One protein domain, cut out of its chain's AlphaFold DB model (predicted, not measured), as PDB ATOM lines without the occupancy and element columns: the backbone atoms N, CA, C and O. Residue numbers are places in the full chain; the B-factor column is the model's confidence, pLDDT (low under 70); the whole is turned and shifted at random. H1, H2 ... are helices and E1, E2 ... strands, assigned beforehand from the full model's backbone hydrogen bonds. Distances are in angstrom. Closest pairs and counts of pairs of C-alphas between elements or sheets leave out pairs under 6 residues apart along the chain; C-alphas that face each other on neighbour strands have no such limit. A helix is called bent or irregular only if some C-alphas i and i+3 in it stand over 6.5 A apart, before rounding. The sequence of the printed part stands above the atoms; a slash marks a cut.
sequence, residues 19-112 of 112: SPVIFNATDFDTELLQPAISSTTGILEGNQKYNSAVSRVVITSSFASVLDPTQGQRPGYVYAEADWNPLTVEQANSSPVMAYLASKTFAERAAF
ATOM      1  N   SER A  19      21.720 -14.110  -6.787       92.81
ATOM      2  CA  SER A  19      22.236 -14.962  -5.720       92.81
ATOM      3  C   SER A  19      23.739 -14.723  -5.596       92.81
ATOM      4  O   SER A  19      24.391 -14.511  -6.621       92.81
ATOM      5  N   PRO A  20      24.318 -14.824  -4.390       91.50
ATOM      6  CA  PRO A  20      25.766 -14.852  -4.228       91.50
ATOM      7  C   PRO A  20      26.379 -16.010  -5.026       91.50
ATOM      8  O   PRO A  20      25.907 -17.148  -4.946       91.50
ATOM      9  N   VAL A  21      27.423 -15.714  -5.802       91.19
ATOM     10  CA  VAL A  21      28.262 -16.703  -6.492       91.19
ATOM     11  C   VAL A  21      29.714 -16.276  -6.293       91.19
ATOM     12  O   VAL A  21      30.273 -15.532  -7.097       91.19
ATOM     13  N   ILE A  22      30.297 -16.690  -5.169       89.44
ATOM     14  CA  ILE A  22      31.631 -16.270  -4.728       89.44
ATOM     15  C   ILE A  22      32.487 -17.526  -4.557       89.44
ATOM     16  O   ILE A  22      32.300 -18.295  -3.621       89.44
ATOM     17  N   PHE A  23      33.411 -17.763  -5.490       80.00
ATOM     18  CA  PHE A  23      34.225 -18.988  -5.505       80.00
ATOM     19  C   PHE A  23      35.478 -18.915  -4.623       80.00
ATOM     20  O   PHE A  23      36.096 -19.939  -4.348       80.00
ATOM     21  N   ASN A  24      35.848 -17.717  -4.180       89.31
ATOM     22  CA  ASN A  24      36.988 -17.445  -3.308       89.31
ATOM     23  C   ASN A  24      36.554 -16.922  -1.928       89.31
ATOM     24  O   ASN A  24      37.320 -16.201  -1.293       89.31
ATOM     25  N   ALA A  25      35.334 -17.261  -1.498       91.31
ATOM     26  CA  ALA A  25      34.818 -16.892  -0.186       91.31
ATOM     27  C   ALA A  25      35.728 -17.432   0.925       91.31
ATOM     28  O   ALA A  25      36.285 -18.528   0.806       91.31
ATOM     29  N   THR A  26      35.868 -16.660   1.997       92.50
ATOM     30  CA  THR A  26      36.688 -17.025   3.162       92.50
ATOM     31  C   THR A  26      35.847 -17.272   4.406       92.50
ATOM     32  O   THR A  26      36.218 -18.102   5.233       92.50
ATOM     33  N   ASP A  27      34.694 -16.615   4.495       95.12
ATOM     34  CA  ASP A  27      33.641 -16.877   5.464       95.12
ATOM     35  C   ASP A  27      32.384 -17.354   4.727       95.12
ATOM     36  O   ASP A  27      31.626 -16.588   4.134       95.12
ATOM     37  N   PHE A  28      32.175 -18.666   4.729       95.56
ATOM     38  CA  PHE A  28      31.092 -19.297   3.981       95.56
ATOM     39  C   PHE A  28      29.700 -18.963   4.520       95.56
ATOM     40  O   PHE A  28      28.742 -18.939   3.742       95.56
ATOM     41  N   ASP A  29      29.571 -18.684   5.816       93.88
ATOM     42  CA  ASP A  29      28.278 -18.351   6.405       93.88
ATOM     43  C   ASP A  29      27.866 -16.930   6.014       93.88
ATOM     44  O   ASP A  29      26.771 -16.723   5.483       93.88
ATOM     45  N   THR A  30      28.771 -15.961   6.184       95.44
ATOM     46  CA  THR A  30      28.452 -14.544   5.956       95.44
ATOM     47  C   THR A  30      28.566 -14.105   4.498       95.44
ATOM     48  O   THR A  30      27.897 -13.148   4.112       95.44
ATOM     49  N   GLU A  31      29.346 -14.800   3.661       95.81
ATOM     50  CA  GLU A  31      29.504 -14.459   2.239       95.81
ATOM     51  C   GLU A  31      28.580 -15.272   1.310       95.81
ATOM     52  O   GLU A  31      28.249 -14.806   0.216       95.81
ATOM     53  N   LEU A  32      28.140 -16.475   1.715       95.50
ATOM     54  CA  LEU A  32      27.343 -17.372   0.863       95.50
ATOM     55  C   LEU A  32      26.021 -17.811   1.499       95.50
ATOM     56  O   LEU A  32      24.968 -17.535   0.922       95.50
ATOM     57  N   LEU A  33      26.049 -18.501   2.644       95.00
ATOM     58  CA  LEU A  33      24.867 -19.171   3.206       95.00
ATOM     59  C   LEU A  33      23.780 -18.181   3.640       95.00
ATOM     60  O   LEU A  33      22.688 -18.176   3.063       95.00
ATOM     61  N   GLN A  34      24.073 -17.316   4.617       96.44
ATOM     62  CA  GLN A  34      23.092 -16.362   5.143       96.44
ATOM     63  C   GLN A  34      22.616 -15.371   4.078       96.44
ATOM     64  O   GLN A  34      21.403 -15.143   3.997       96.44
ATOM     65  N   PRO A  35      23.485 -14.801   3.216       97.25
ATOM     66  CA  PRO A  35      23.019 -13.911   2.162       97.25
ATOM     67  C   PRO A  35      22.088 -14.604   1.165       97.25
ATOM     68  O   PRO A  35      21.088 -14.008   0.774       97.25
ATOM     69  N   ALA A  36      22.354 -15.855   0.768       97.25
ATOM     70  CA  ALA A  36      21.479 -16.578  -0.159       97.25
ATOM     71  C   ALA A  36      20.087 -16.838   0.443       97.25
ATOM     72  O   ALA A  36      19.077 -16.601  -0.221       97.25
ATOM     73  N   ILE A  37      20.030 -17.259   1.711       97.56
ATOM     74  CA  ILE A  37      18.771 -17.524   2.422       97.56
ATOM     75  C   ILE A  37      17.987 -16.223   2.618       97.56
ATOM     76  O   ILE A  37      16.857 -16.101   2.151       97.56
ATOM     77  N   SER A  38      18.609 -15.228   3.255       97.69
ATOM     78  CA  SER A  38      17.943 -13.974   3.631       97.69
ATOM     79  C   SER A  38      17.493 -13.139   2.432       97.69
ATOM     80  O   SER A  38      16.445 -12.499   2.485       97.69
ATOM     81  N   SER A  39      18.245 -13.148   1.328       96.69
ATOM     82  CA  SER A  39      17.831 -12.436   0.115       96.69
ATOM     83  C   SER A  39      16.650 -13.114  -0.586       96.69
ATOM     84  O   SER A  39      15.776 -12.418  -1.108       96.69
ATOM     85  N   THR A  40      16.577 -14.448  -0.531       97.62
ATOM     86  CA  THR A  40      15.465 -15.227  -1.089       97.62
ATOM     87  C   THR A  40      14.186 -15.053  -0.270       97.62
ATOM     88  O   THR A  40      13.134 -14.761  -0.836       97.62
ATOM     89  N   THR A  41      14.248 -15.156   1.060       97.50
ATOM     90  CA  THR A  41      13.064 -14.908   1.904       97.50
ATOM     91  C   THR A  41      12.659 -13.437   1.868       97.50
ATOM     92  O   THR A  41      11.479 -13.120   1.732       97.50
ATOM     93  N   GLY A  42      13.632 -12.522   1.876       96.88
ATOM     94  CA  GLY A  42      13.390 -11.084   1.870       96.88
ATOM     95  C   GLY A  42      12.616 -10.591   0.646       96.88
ATOM     96  O   GLY A  42      11.764  -9.709   0.783       96.88
ATOM     97  N   ILE A  43      12.841 -11.163  -0.547       95.44
ATOM     98  CA  ILE A  43      12.039 -10.796  -1.726       95.44
ATOM     99  C   ILE A  43      10.589 -11.284  -1.602       95.44
ATOM    100  O   ILE A  43       9.667 -10.567  -1.996       95.44
ATOM    101  N   LEU A  44      10.361 -12.465  -1.023       95.62
ATOM    102  CA  LEU A  44       9.019 -13.016  -0.813       95.62
ATOM    103  C   LEU A  44       8.248 -12.204   0.231       95.62
ATOM    104  O   LEU A  44       7.138 -11.744  -0.041       95.62
ATOM    105  N   GLU A  45       8.869 -11.950   1.381       96.00
ATOM    106  CA  GLU A  45       8.312 -11.132   2.461       96.00
ATOM    107  C   GLU A  45       8.047  -9.694   2.001       96.00
ATOM    108  O   GLU A  45       6.990  -9.122   2.276       96.00
ATOM    109  N   GLY A  46       8.982  -9.103   1.250       95.62
ATOM    110  CA  GLY A  46       8.836  -7.766   0.686       95.62
ATOM    111  C   GLY A  46       7.653  -7.669  -0.276       95.62
ATOM    112  O   GLY A  46       6.841  -6.748  -0.163       95.62
ATOM    113  N   ASN A  47       7.505  -8.641  -1.181       94.00
ATOM    114  CA  ASN A  47       6.357  -8.701  -2.087       94.00
ATOM    115  C   ASN A  47       5.043  -8.834  -1.309       94.00
ATOM    116  O   ASN A  47       4.115  -8.062  -1.548       94.00
ATOM    117  N   GLN A  48       4.986  -9.751  -0.339       92.94
ATOM    118  CA  GLN A  48       3.799  -9.965   0.488       92.94
ATOM    119  C   GLN A  48       3.394  -8.697   1.248       92.94
ATOM    120  O   GLN A  48       2.209  -8.376   1.337       92.94
ATOM    121  N   LYS A  49       4.370  -7.963   1.791       96.12
ATOM    122  CA  LYS A  49       4.120  -6.787   2.625       96.12
ATOM    123  C   LYS A  49       3.774  -5.533   1.824       96.12
ATOM    124  O   LYS A  49       2.975  -4.725   2.294       96.12
ATOM    125  N   TYR A  50       4.392  -5.339   0.660       95.00
ATOM    126  CA  TYR A  50       4.356  -4.049  -0.037       95.00
ATOM    127  C   TYR A  50       3.691  -4.082  -1.414       95.00
ATOM    128  O   TYR A  50       3.376  -3.015  -1.941       95.00
ATOM    129  N   ASN A  51       3.467  -5.253  -2.019       90.25
ATOM    130  CA  ASN A  51       2.904  -5.333  -3.365       90.25
ATOM    131  C   ASN A  51       1.994  -6.553  -3.565       90.25
ATOM    132  O   ASN A  51       2.390  -7.572  -4.134       90.25
ATOM    133  N   SER A  52       0.724  -6.399  -3.193       87.19
ATOM    134  CA  SER A  52      -0.311  -7.420  -3.390       87.19
ATOM    135  C   SER A  52      -0.655  -7.709  -4.859       87.19
ATOM    136  O   SER A  52      -1.369  -8.672  -5.125       87.19
ATOM    137  N   ALA A  53      -0.155  -6.921  -5.824       91.75
ATOM    138  CA  ALA A  53      -0.343  -7.190  -7.252       91.75
ATOM    139  C   ALA A  53       0.643  -8.239  -7.806       91.75
ATOM    140  O   ALA A  53       0.502  -8.666  -8.958       91.75
ATOM    141  N   VAL A  54       1.647  -8.652  -7.017       93.94
ATOM    142  CA  VAL A  54       2.528  -9.769  -7.380       93.94
ATOM    143  C   VAL A  54       1.726 -11.063  -7.335       93.94
ATOM    144  O   VAL A  54       1.335 -11.546  -6.279       93.94
ATOM    145  N   SER A  55       1.504 -11.632  -8.512       92.50
ATOM    146  CA  SER A  55       0.710 -12.853  -8.693       92.50
ATOM    147  C   SER A  55       1.563 -14.115  -8.801       92.50
ATOM    148  O   SER A  55       1.065 -15.226  -8.621       92.50
ATOM    149  N   ARG A  56       2.850 -13.959  -9.129       94.44
ATOM    150  CA  ARG A  56       3.792 -15.063  -9.299       94.44
ATOM    151  C   ARG A  56       5.213 -14.602  -9.019       94.44
ATOM    152  O   ARG A  56       5.642 -13.562  -9.521       94.44
ATOM    153  N   VAL A  57       5.945 -15.432  -8.285       95.81
ATOM    154  CA  VAL A  57       7.391 -15.325  -8.106       95.81
ATOM    155  C   VAL A  57       8.022 -16.593  -8.672       95.81
ATOM    156  O   VAL A  57       7.579 -17.695  -8.364       95.81
ATOM    157  N   VAL A  58       9.024 -16.438  -9.532       97.19
ATOM    158  CA  VAL A  58       9.865 -17.531 -10.031       97.19
ATOM    159  C   VAL A  58      11.262 -17.314  -9.480       97.19
ATOM    160  O   VAL A  58      11.876 -16.286  -9.757       97.19
ATOM    161  N   ILE A  59      11.761 -18.273  -8.709       97.69
ATOM    162  CA  ILE A  59      13.116 -18.251  -8.156       97.69
ATOM    163  C   ILE A  59      13.995 -19.153  -9.014       97.69
ATOM    164  O   ILE A  59      13.651 -20.300  -9.290       97.69
ATOM    165  N   THR A  60      15.136 -18.629  -9.454       97.62
ATOM    166  CA  THR A  60      16.136 -19.427 -10.167       97.62
ATOM    167  C   THR A  60      16.995 -20.158  -9.150       97.62
ATOM    168  O   THR A  60      17.958 -19.602  -8.616       97.62
ATOM    169  N   SER A  61      16.631 -21.409  -8.883       96.44
ATOM    170  CA  SER A  61      17.461 -22.311  -8.092       96.44
ATOM    171  C   SER A  61      18.611 -22.886  -8.940       96.44
ATOM    172  O   SER A  61      19.132 -22.230  -9.846       96.44
ATOM    173  N   SER A  62      19.077 -24.091  -8.632       97.31
ATOM    174  CA  SER A  62      20.182 -24.751  -9.309       97.31
ATOM    175  C   SER A  62      20.085 -26.260  -9.134       97.31
ATOM    176  O   SER A  62      19.577 -26.749  -8.131       97.31
ATOM    177  N   PHE A  63      20.700 -27.006 -10.053       97.56
ATOM    178  CA  PHE A  63      20.954 -28.434  -9.862       97.56
ATOM    179  C   PHE A  63      21.760 -28.726  -8.579       97.56
ATOM    180  O   PHE A  63      21.672 -29.806  -8.007       97.56
ATOM    181  N   ALA A  64      22.497 -27.734  -8.073       96.94
ATOM    182  CA  ALA A  64      23.147 -27.786  -6.770       96.94
ATOM    183  C   ALA A  64      22.200 -28.142  -5.610       96.94
ATOM    184  O   ALA A  64      22.648 -28.772  -4.658       96.94
ATOM    185  N   SER A  65      20.920 -27.767  -5.700       97.75
ATOM    186  CA  SER A  65      19.915 -28.027  -4.664       97.75
ATOM    187  C   SER A  65      19.411 -29.467  -4.631       97.75
ATOM    188  O   SER A  65      18.819 -29.876  -3.635       97.75
ATOM    189  N   VAL A  66      19.669 -30.245  -5.688       97.94
ATOM    190  CA  VAL A  66      19.238 -31.651  -5.813       97.94
ATOM    191  C   VAL A  66      20.416 -32.630  -5.884       97.94
ATOM    192  O   VAL A  66      20.273 -33.805  -5.559       97.94
ATOM    193  N   LEU A  67      21.602 -32.154  -6.281       97.25
ATOM    194  CA  LEU A  67      22.838 -32.932  -6.326       97.25
ATOM    195  C   LEU A  67      23.217 -33.455  -4.933       97.25
ATOM    196  O   LEU A  67      23.332 -32.681  -3.991       97.25
ATOM    197  N   ASP A  68      23.541 -34.743  -4.832       97.38
ATOM    198  CA  ASP A  68      24.226 -35.304  -3.661       97.38
ATOM    199  C   ASP A  68      25.742 -35.375  -3.927       97.38
ATOM    200  O   ASP A  68      26.193 -36.282  -4.638       97.38
ATOM    201  N   PRO A  69      26.549 -34.449  -3.374       95.38
ATOM    202  CA  PRO A  69      27.984 -34.415  -3.634       95.38
ATOM    203  C   PRO A  69      28.749 -35.559  -2.953       95.38
ATOM    204  O   PRO A  69      29.909 -35.796  -3.287       95.38
ATOM    205  N   THR A  70      28.128 -36.293  -2.022       94.19
ATOM    206  CA  THR A  70      28.764 -37.413  -1.312       94.19
ATOM    207  C   THR A  70      28.841 -38.687  -2.159       94.19
ATOM    208  O   THR A  70      29.618 -39.587  -1.853       94.19
ATOM    209  N   GLN A  71      28.082 -38.749  -3.258       96.44
ATOM    210  CA  GLN A  71      27.992 -39.916  -4.143       96.44
ATOM    211  C   GLN A  71      28.963 -39.864  -5.337       96.44
ATOM    212  O   GLN A  71      29.011 -40.792  -6.150       96.44
ATOM    213  N   GLY A  72      29.743 -38.785  -5.477       92.62
ATOM    214  CA  GLY A  72      30.642 -38.593  -6.615       92.62
ATOM    215  C   GLY A  72      29.897 -38.591  -7.958       92.62
ATOM    216  O   GLY A  72      28.868 -37.942  -8.103       92.62
ATOM    217  N   GLN A  73      30.417 -39.311  -8.959       92.62
ATOM    218  CA  GLN A  73      29.845 -39.347 -10.320       92.62
ATOM    219  C   GLN A  73      28.568 -40.197 -10.454       92.62
ATOM    220  O   GLN A  73      27.892 -40.112 -11.474       92.62
ATOM    221  N   ARG A  74      28.258 -41.036  -9.459       95.94
ATOM    222  CA  ARG A  74      27.014 -41.820  -9.337       95.94
ATOM    223  C   ARG A  74      26.452 -42.407 -10.661       95.94
ATOM    224  O   ARG A  74      25.297 -42.144 -11.008       95.94
ATOM    225  N   PRO A  75      27.227 -43.211 -11.419       96.81
ATOM    226  CA  PRO A  75      26.779 -43.744 -12.705       96.81
ATOM    227  C   PRO A  75      25.509 -44.592 -12.557       96.81
ATOM    228  O   PRO A  75      25.397 -45.413 -11.649       96.81
ATOM    229  N   GLY A  76      24.559 -44.402 -13.473       97.38
ATOM    230  CA  GLY A  76      23.280 -45.120 -13.486       97.38
ATOM    231  C   GLY A  76      22.189 -44.515 -12.599       97.38
ATOM    232  O   GLY A  76      21.041 -44.938 -12.710       97.38
ATOM    233  N   TYR A  77      22.499 -43.516 -11.767       98.19
ATOM    234  CA  TYR A  77      21.468 -42.750 -11.070       98.19
ATOM    235  C   TYR A  77      20.928 -41.625 -11.951       98.19
ATOM    236  O   TYR A  77      21.689 -40.934 -12.628       98.19
ATOM    237  N   VAL A  78      19.615 -41.420 -11.901       97.88
ATOM    238  CA  VAL A  78      18.930 -40.324 -12.587       97.88
ATOM    239  C   VAL A  78      18.340 -39.422 -11.519       97.88
ATOM    240  O   VAL A  78      17.465 -39.854 -10.775       97.88
ATOM    241  N   TYR A  79      18.843 -38.190 -11.442       97.81
ATOM    242  CA  TYR A  79      18.283 -37.187 -10.544       97.81
ATOM    243  C   TYR A  79      16.879 -36.782 -10.997       97.81
ATOM    244  O   TYR A  79      16.629 -36.641 -12.196       97.81
ATOM    245  N   ALA A  80      15.995 -36.575 -10.030       98.00
ATOM    246  CA  ALA A  80      14.626 -36.116 -10.220       98.00
ATOM    247  C   ALA A  80      14.365 -34.831  -9.421       98.00
ATOM    248  O   ALA A  80      15.099 -34.491  -8.499       98.00
ATOM    249  N   GLU A  81      13.274 -34.135  -9.727       96.88
ATOM    250  CA  GLU A  81      12.864 -32.899  -9.047       96.88
ATOM    251  C   GLU A  81      12.502 -33.116  -7.569       96.88
ATOM    252  O   GLU A  81      12.449 -32.165  -6.796       96.88
ATOM    253  N   ALA A  82      12.236 -34.364  -7.174       96.81
ATOM    254  CA  ALA A  82      11.981 -34.740  -5.788       96.81
ATOM    255  C   ALA A  82      13.268 -34.934  -4.965       96.81
ATOM    256  O   ALA A  82      13.191 -35.029  -3.737       96.81
ATOM    257  N   ASP A  83      14.428 -35.033  -5.622       98.12
ATOM    258  CA  ASP A  83      15.702 -35.157  -4.926       98.12
ATOM    259  C   ASP A  83      16.050 -33.856  -4.210       98.12
ATOM    260  O   ASP A  83      15.757 -32.757  -4.671       98.12
ATOM    261  N   TRP A  84      16.746 -33.997  -3.089       97.94
ATOM    262  CA  TRP A  84      17.336 -32.879  -2.380       97.94
ATOM    263  C   TRP A  84      18.783 -33.185  -2.068       97.94
ATOM    264  O   TRP A  84      19.124 -34.287  -1.632       97.94
ATOM    265  N   ASN A  85      19.611 -32.163  -2.209       98.00
ATOM    266  CA  ASN A  85      20.961 -32.184  -1.708       98.00
ATOM    267  C   ASN A  85      20.927 -32.412  -0.178       98.00
ATOM    268  O   ASN A  85      20.253 -31.662   0.537       98.00
ATOM    269  N   PRO A  86      21.613 -33.452   0.335       97.31
ATOM    270  CA  PRO A  86      21.562 -33.830   1.744       97.31
ATOM    271  C   PRO A  86      22.569 -33.070   2.620       97.31
ATOM    272  O   PRO A  86      22.720 -33.419   3.791       97.31
ATOM    273  N   LEU A  87      23.289 -32.084   2.074       97.12
ATOM    274  CA  LEU A  87      24.308 -31.342   2.812       97.12
ATOM    275  C   LEU A  87      23.739 -30.696   4.081       97.12
ATOM    276  O   LEU A  87      22.693 -30.044   4.065       97.12
ATOM    277  N   THR A  88      24.482 -30.828   5.178       95.88
ATOM    278  CA  THR A  88      24.206 -30.113   6.430       95.88
ATOM    279  C   THR A  88      24.910 -28.754   6.467       95.88
ATOM    280  O   THR A  88      25.806 -28.471   5.666       95.88
ATOM    281  N   VAL A  89      24.536 -27.904   7.429       91.25
ATOM    282  CA  VAL A  89      25.198 -26.604   7.652       91.25
ATOM    283  C   VAL A  89      26.671 -26.794   8.022       91.25
ATOM    284  O   VAL A  89      27.537 -26.057   7.558       91.25
ATOM    285  N   GLU A  90      26.994 -27.827   8.798       93.19
ATOM    286  CA  GLU A  90      28.374 -28.147   9.164       93.19
ATOM    287  C   GLU A  90      29.197 -28.535   7.929       93.19
ATOM    288  O   GLU A  90      30.336 -28.097   7.775       93.19
ATOM    289  N   GLN A  91      28.613 -29.319   7.016       94.50
ATOM    290  CA  GLN A  91      29.276 -29.714   5.772       94.50
ATOM    291  C   GLN A  91      29.431 -28.543   4.796       94.50
ATOM    292  O   GLN A  91      30.429 -28.494   4.068       94.50
ATOM    293  N   ALA A  92      28.503 -27.582   4.806       92.31
ATOM    294  CA  ALA A  92      28.599 -26.360   4.013       92.31
ATOM    295  C   ALA A  92      29.905 -25.600   4.289       92.31
ATOM    296  O   ALA A  92      30.531 -25.089   3.365       92.31
ATOM    297  N   ASN A  93      30.375 -25.611   5.538       91.75
ATOM    298  CA  ASN A  93      31.570 -24.878   5.951       91.75
ATOM    299  C   ASN A  93      32.906 -25.557   5.587       91.75
ATOM    300  O   ASN A  93      33.972 -25.069   5.957       91.75
ATOM    301  N   SER A  94      32.882 -26.680   4.866       93.56
ATOM    302  CA  SER A  94      34.095 -27.452   4.560       93.56
ATOM    303  C   SER A  94      34.903 -26.929   3.367       93.56
ATOM    304  O   SER A  94      36.104 -27.181   3.284       93.56
ATOM    305  N   SER A  95      34.272 -26.235   2.414       93.31
ATOM    306  CA  SER A  95      34.942 -25.676   1.230       93.31
ATOM    307  C   SER A  95      34.043 -24.675   0.492       93.31
ATOM    308  O   SER A  95      32.822 -24.762   0.628       93.31
ATOM    309  N   PRO A  96      34.595 -23.809  -0.386       93.19
ATOM    310  CA  PRO A  96      33.787 -22.872  -1.172       93.19
ATOM    311  C   PRO A  96      32.744 -23.566  -2.058       93.19
ATOM    312  O   PRO A  96      31.641 -23.059  -2.255       93.19
ATOM    313  N   VAL A  97      33.071 -24.755  -2.580       93.38
ATOM    314  CA  VAL A  97      32.145 -25.546  -3.401       93.38
ATOM    315  C   VAL A  97      30.992 -26.076  -2.551       93.38
ATOM    316  O   VAL A  97      29.840 -25.910  -2.939       93.38
ATOM    317  N   MET A  98      31.277 -26.668  -1.387       95.25
ATOM    318  CA  MET A  98      30.223 -27.173  -0.496       95.25
ATOM    319  C   MET A  98      29.346 -26.040   0.037       95.25
ATOM    320  O   MET A  98      28.128 -26.189   0.067       95.25
ATOM    321  N   ALA A  99      29.941 -24.888   0.355       95.69
ATOM    322  CA  ALA A  99      29.222 -23.689   0.762       95.69
ATOM    323  C   ALA A  99      28.263 -23.198  -0.328       95.69
ATOM    324  O   ALA A  99      27.107 -22.898  -0.047       95.69
ATOM    325  N   TYR A 100      28.708 -23.165  -1.587       95.88
ATOM    326  CA  TYR A 100      27.848 -22.808  -2.716       95.88
ATOM    327  C   TYR A 100      26.707 -23.815  -2.932       95.88
ATOM    328  O   TYR A 100      25.565 -23.418  -3.155       95.88
ATOM    329  N   LEU A 101      26.991 -25.120  -2.861       96.38
ATOM    330  CA  LEU A 101      25.961 -26.153  -3.024       96.38
ATOM    331  C   LEU A 101      24.893 -26.053  -1.927       96.38
ATOM    332  O   LEU A 101      23.690 -26.045  -2.202       96.38
ATOM    333  N   ALA A 102      25.346 -25.921  -0.683       96.75
ATOM    334  CA  ALA A 102      24.485 -25.739   0.469       96.75
ATOM    335  C   ALA A 102      23.693 -24.427   0.393       96.75
ATOM    336  O   ALA A 102      22.493 -24.439   0.655       96.75
ATOM    337  N   SER A 103      24.306 -23.309  -0.020       97.00
ATOM    338  CA  SER A 103      23.610 -22.018  -0.104       97.00
ATOM    339  C   SER A 103      22.436 -22.062  -1.082       97.00
ATOM    340  O   SER A 103      21.363 -21.556  -0.761       97.00
ATOM    341  N   LYS A 104      22.591 -22.735  -2.232       97.62
ATOM    342  CA  LYS A 104      21.491 -22.973  -3.180       97.62
ATOM    343  C   LYS A 104      20.384 -23.828  -2.574       97.62
ATOM    344  O   LYS A 104      19.217 -23.446  -2.644       97.62
ATOM    345  N   THR A 105      20.766 -24.919  -1.918       97.75
ATOM    346  CA  THR A 105      19.831 -25.853  -1.278       97.75
ATOM    347  C   THR A 105      18.997 -25.164  -0.198       97.75
ATOM    348  O   THR A 105      17.770 -25.250  -0.205       97.75
ATOM    349  N   PHE A 106      19.645 -24.461   0.731       97.81
ATOM    350  CA  PHE A 106      18.963 -23.819   1.853       97.81
ATOM    351  C   PHE A 106      18.147 -22.598   1.425       97.81
ATOM    352  O   PHE A 106      17.061 -22.395   1.965       97.81
ATOM    353  N   ALA A 107      18.614 -21.821   0.441       98.00
ATOM    354  CA  ALA A 107      17.839 -20.712  -0.113       98.00
ATOM    355  C   ALA A 107      16.539 -21.196  -0.767       98.00
ATOM    356  O   ALA A 107      15.481 -20.622  -0.524       98.00
ATOM    357  N   GLU A 108      16.600 -22.279  -1.546       97.88
ATOM    358  CA  GLU A 108      15.408 -22.860  -2.159       97.88
ATOM    359  C   GLU A 108      14.450 -23.432  -1.107       97.88
ATOM    360  O   GLU A 108      13.255 -23.154  -1.158       97.88
ATOM    361  N   ARG A 109      14.957 -24.155  -0.100       97.06
ATOM    362  CA  ARG A 109      14.125 -24.663   1.005       97.06
ATOM    363  C   ARG A 109      13.428 -23.562   1.792       97.06
ATOM    364  O   ARG A 109      12.321 -23.780   2.260       97.06
ATOM    365  N   ALA A 110      14.064 -22.406   1.949       97.19
ATOM    366  CA  ALA A 110      13.478 -21.271   2.653       97.19
ATOM    367  C   ALA A 110      12.371 -20.560   1.848       97.19
ATOM    368  O   ALA A 110      11.651 -19.734   2.403       97.19
ATOM    369  N   ALA A 111      12.243 -20.855   0.550       94.81
ATOM    370  CA  ALA A 111      11.214 -20.291  -0.318       94.81
ATOM    371  C   ALA A 111       9.913 -21.116  -0.367       94.81
ATOM    372  O   ALA A 111       8.939 -20.648  -0.965       94.81
ATOM    373  N   PHE A 112       9.916 -22.323   0.210       76.88
ATOM    374  CA  PHE A 112       8.800 -23.274   0.221       76.88
ATOM    375  C   PHE A 112       8.038 -23.288   1.548       76.88
ATOM    376  O   PHE A 112       8.676 -23.139   2.615       76.88
TER     377      PHE A 112
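What this domain is: This is residues 19 to 112 of the 112 residues of an uncharacterized protein of Trichoderma gamsii (UniProt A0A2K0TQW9). One long helix, H1, lies side by side with a shorter one, H3, both running the same way; past the far end of H1 the chain folds back as one strand, E1, and a long loop, residues 60 to 88, leads on to the short helix H2, which packs on H3. The end of H1 with the turn after it, residues 48 to 53, and the loop residues 71 to 78 stick out from the body. The printed part has 94 residues, with three named helices and one named strand in the order H1, E1, H2, H3, and is mostly helix. It is only just compact, close to loose, with a radius of gyration of the C-alphas of 14.6 A, and only just flat, spanning 46 by 33 by 18 A.

Where its parts are: Find C-alpha 28 at (31.092, -19.297, 3.981); from there H1, residues 28 to 50, runs 31.0 A to C-alpha 50 at (4.356, -4.049, -0.037). It is irregular, with C-alphas 31 and 34 7.3 A apart, and has a kink of 33 degrees near residue 35. E1 is residues 54 to 59, 13.6 A long, and H2 is residues 89 to 92. H3, residues 96 to 109, runs 19.9 A to C-alpha 109 at (14.125, -24.663, 1.005).

How they stand to each other: Look first at Ile 37 and Ala 107, the closest C-alphas of H1 and H3, 4.2 A apart: these helices touch at a shallow tilt of 22 degrees, the same way. H2 touches H3 at residues 98 to 103 alone, with closest C-alphas Ala 92 and Ala 99 at 4.3 A. H1 and H2 are close but not clearly touching. E1 pairs with no named strand, and E1 and H2 are apart. In H3 every O i to N i+4 pair is within hydrogen-bond range, in H1 16 of 19; H2 is too short for such a pair.

The domain as a whole: The C-alphas of Tyr 50 and Pro 75, the two farthest apart, are 47.3 A from each other. The printed part has no cut; the link from E1 to H2 is long, 29 residues. No printed residue is under 70 in pLDDT.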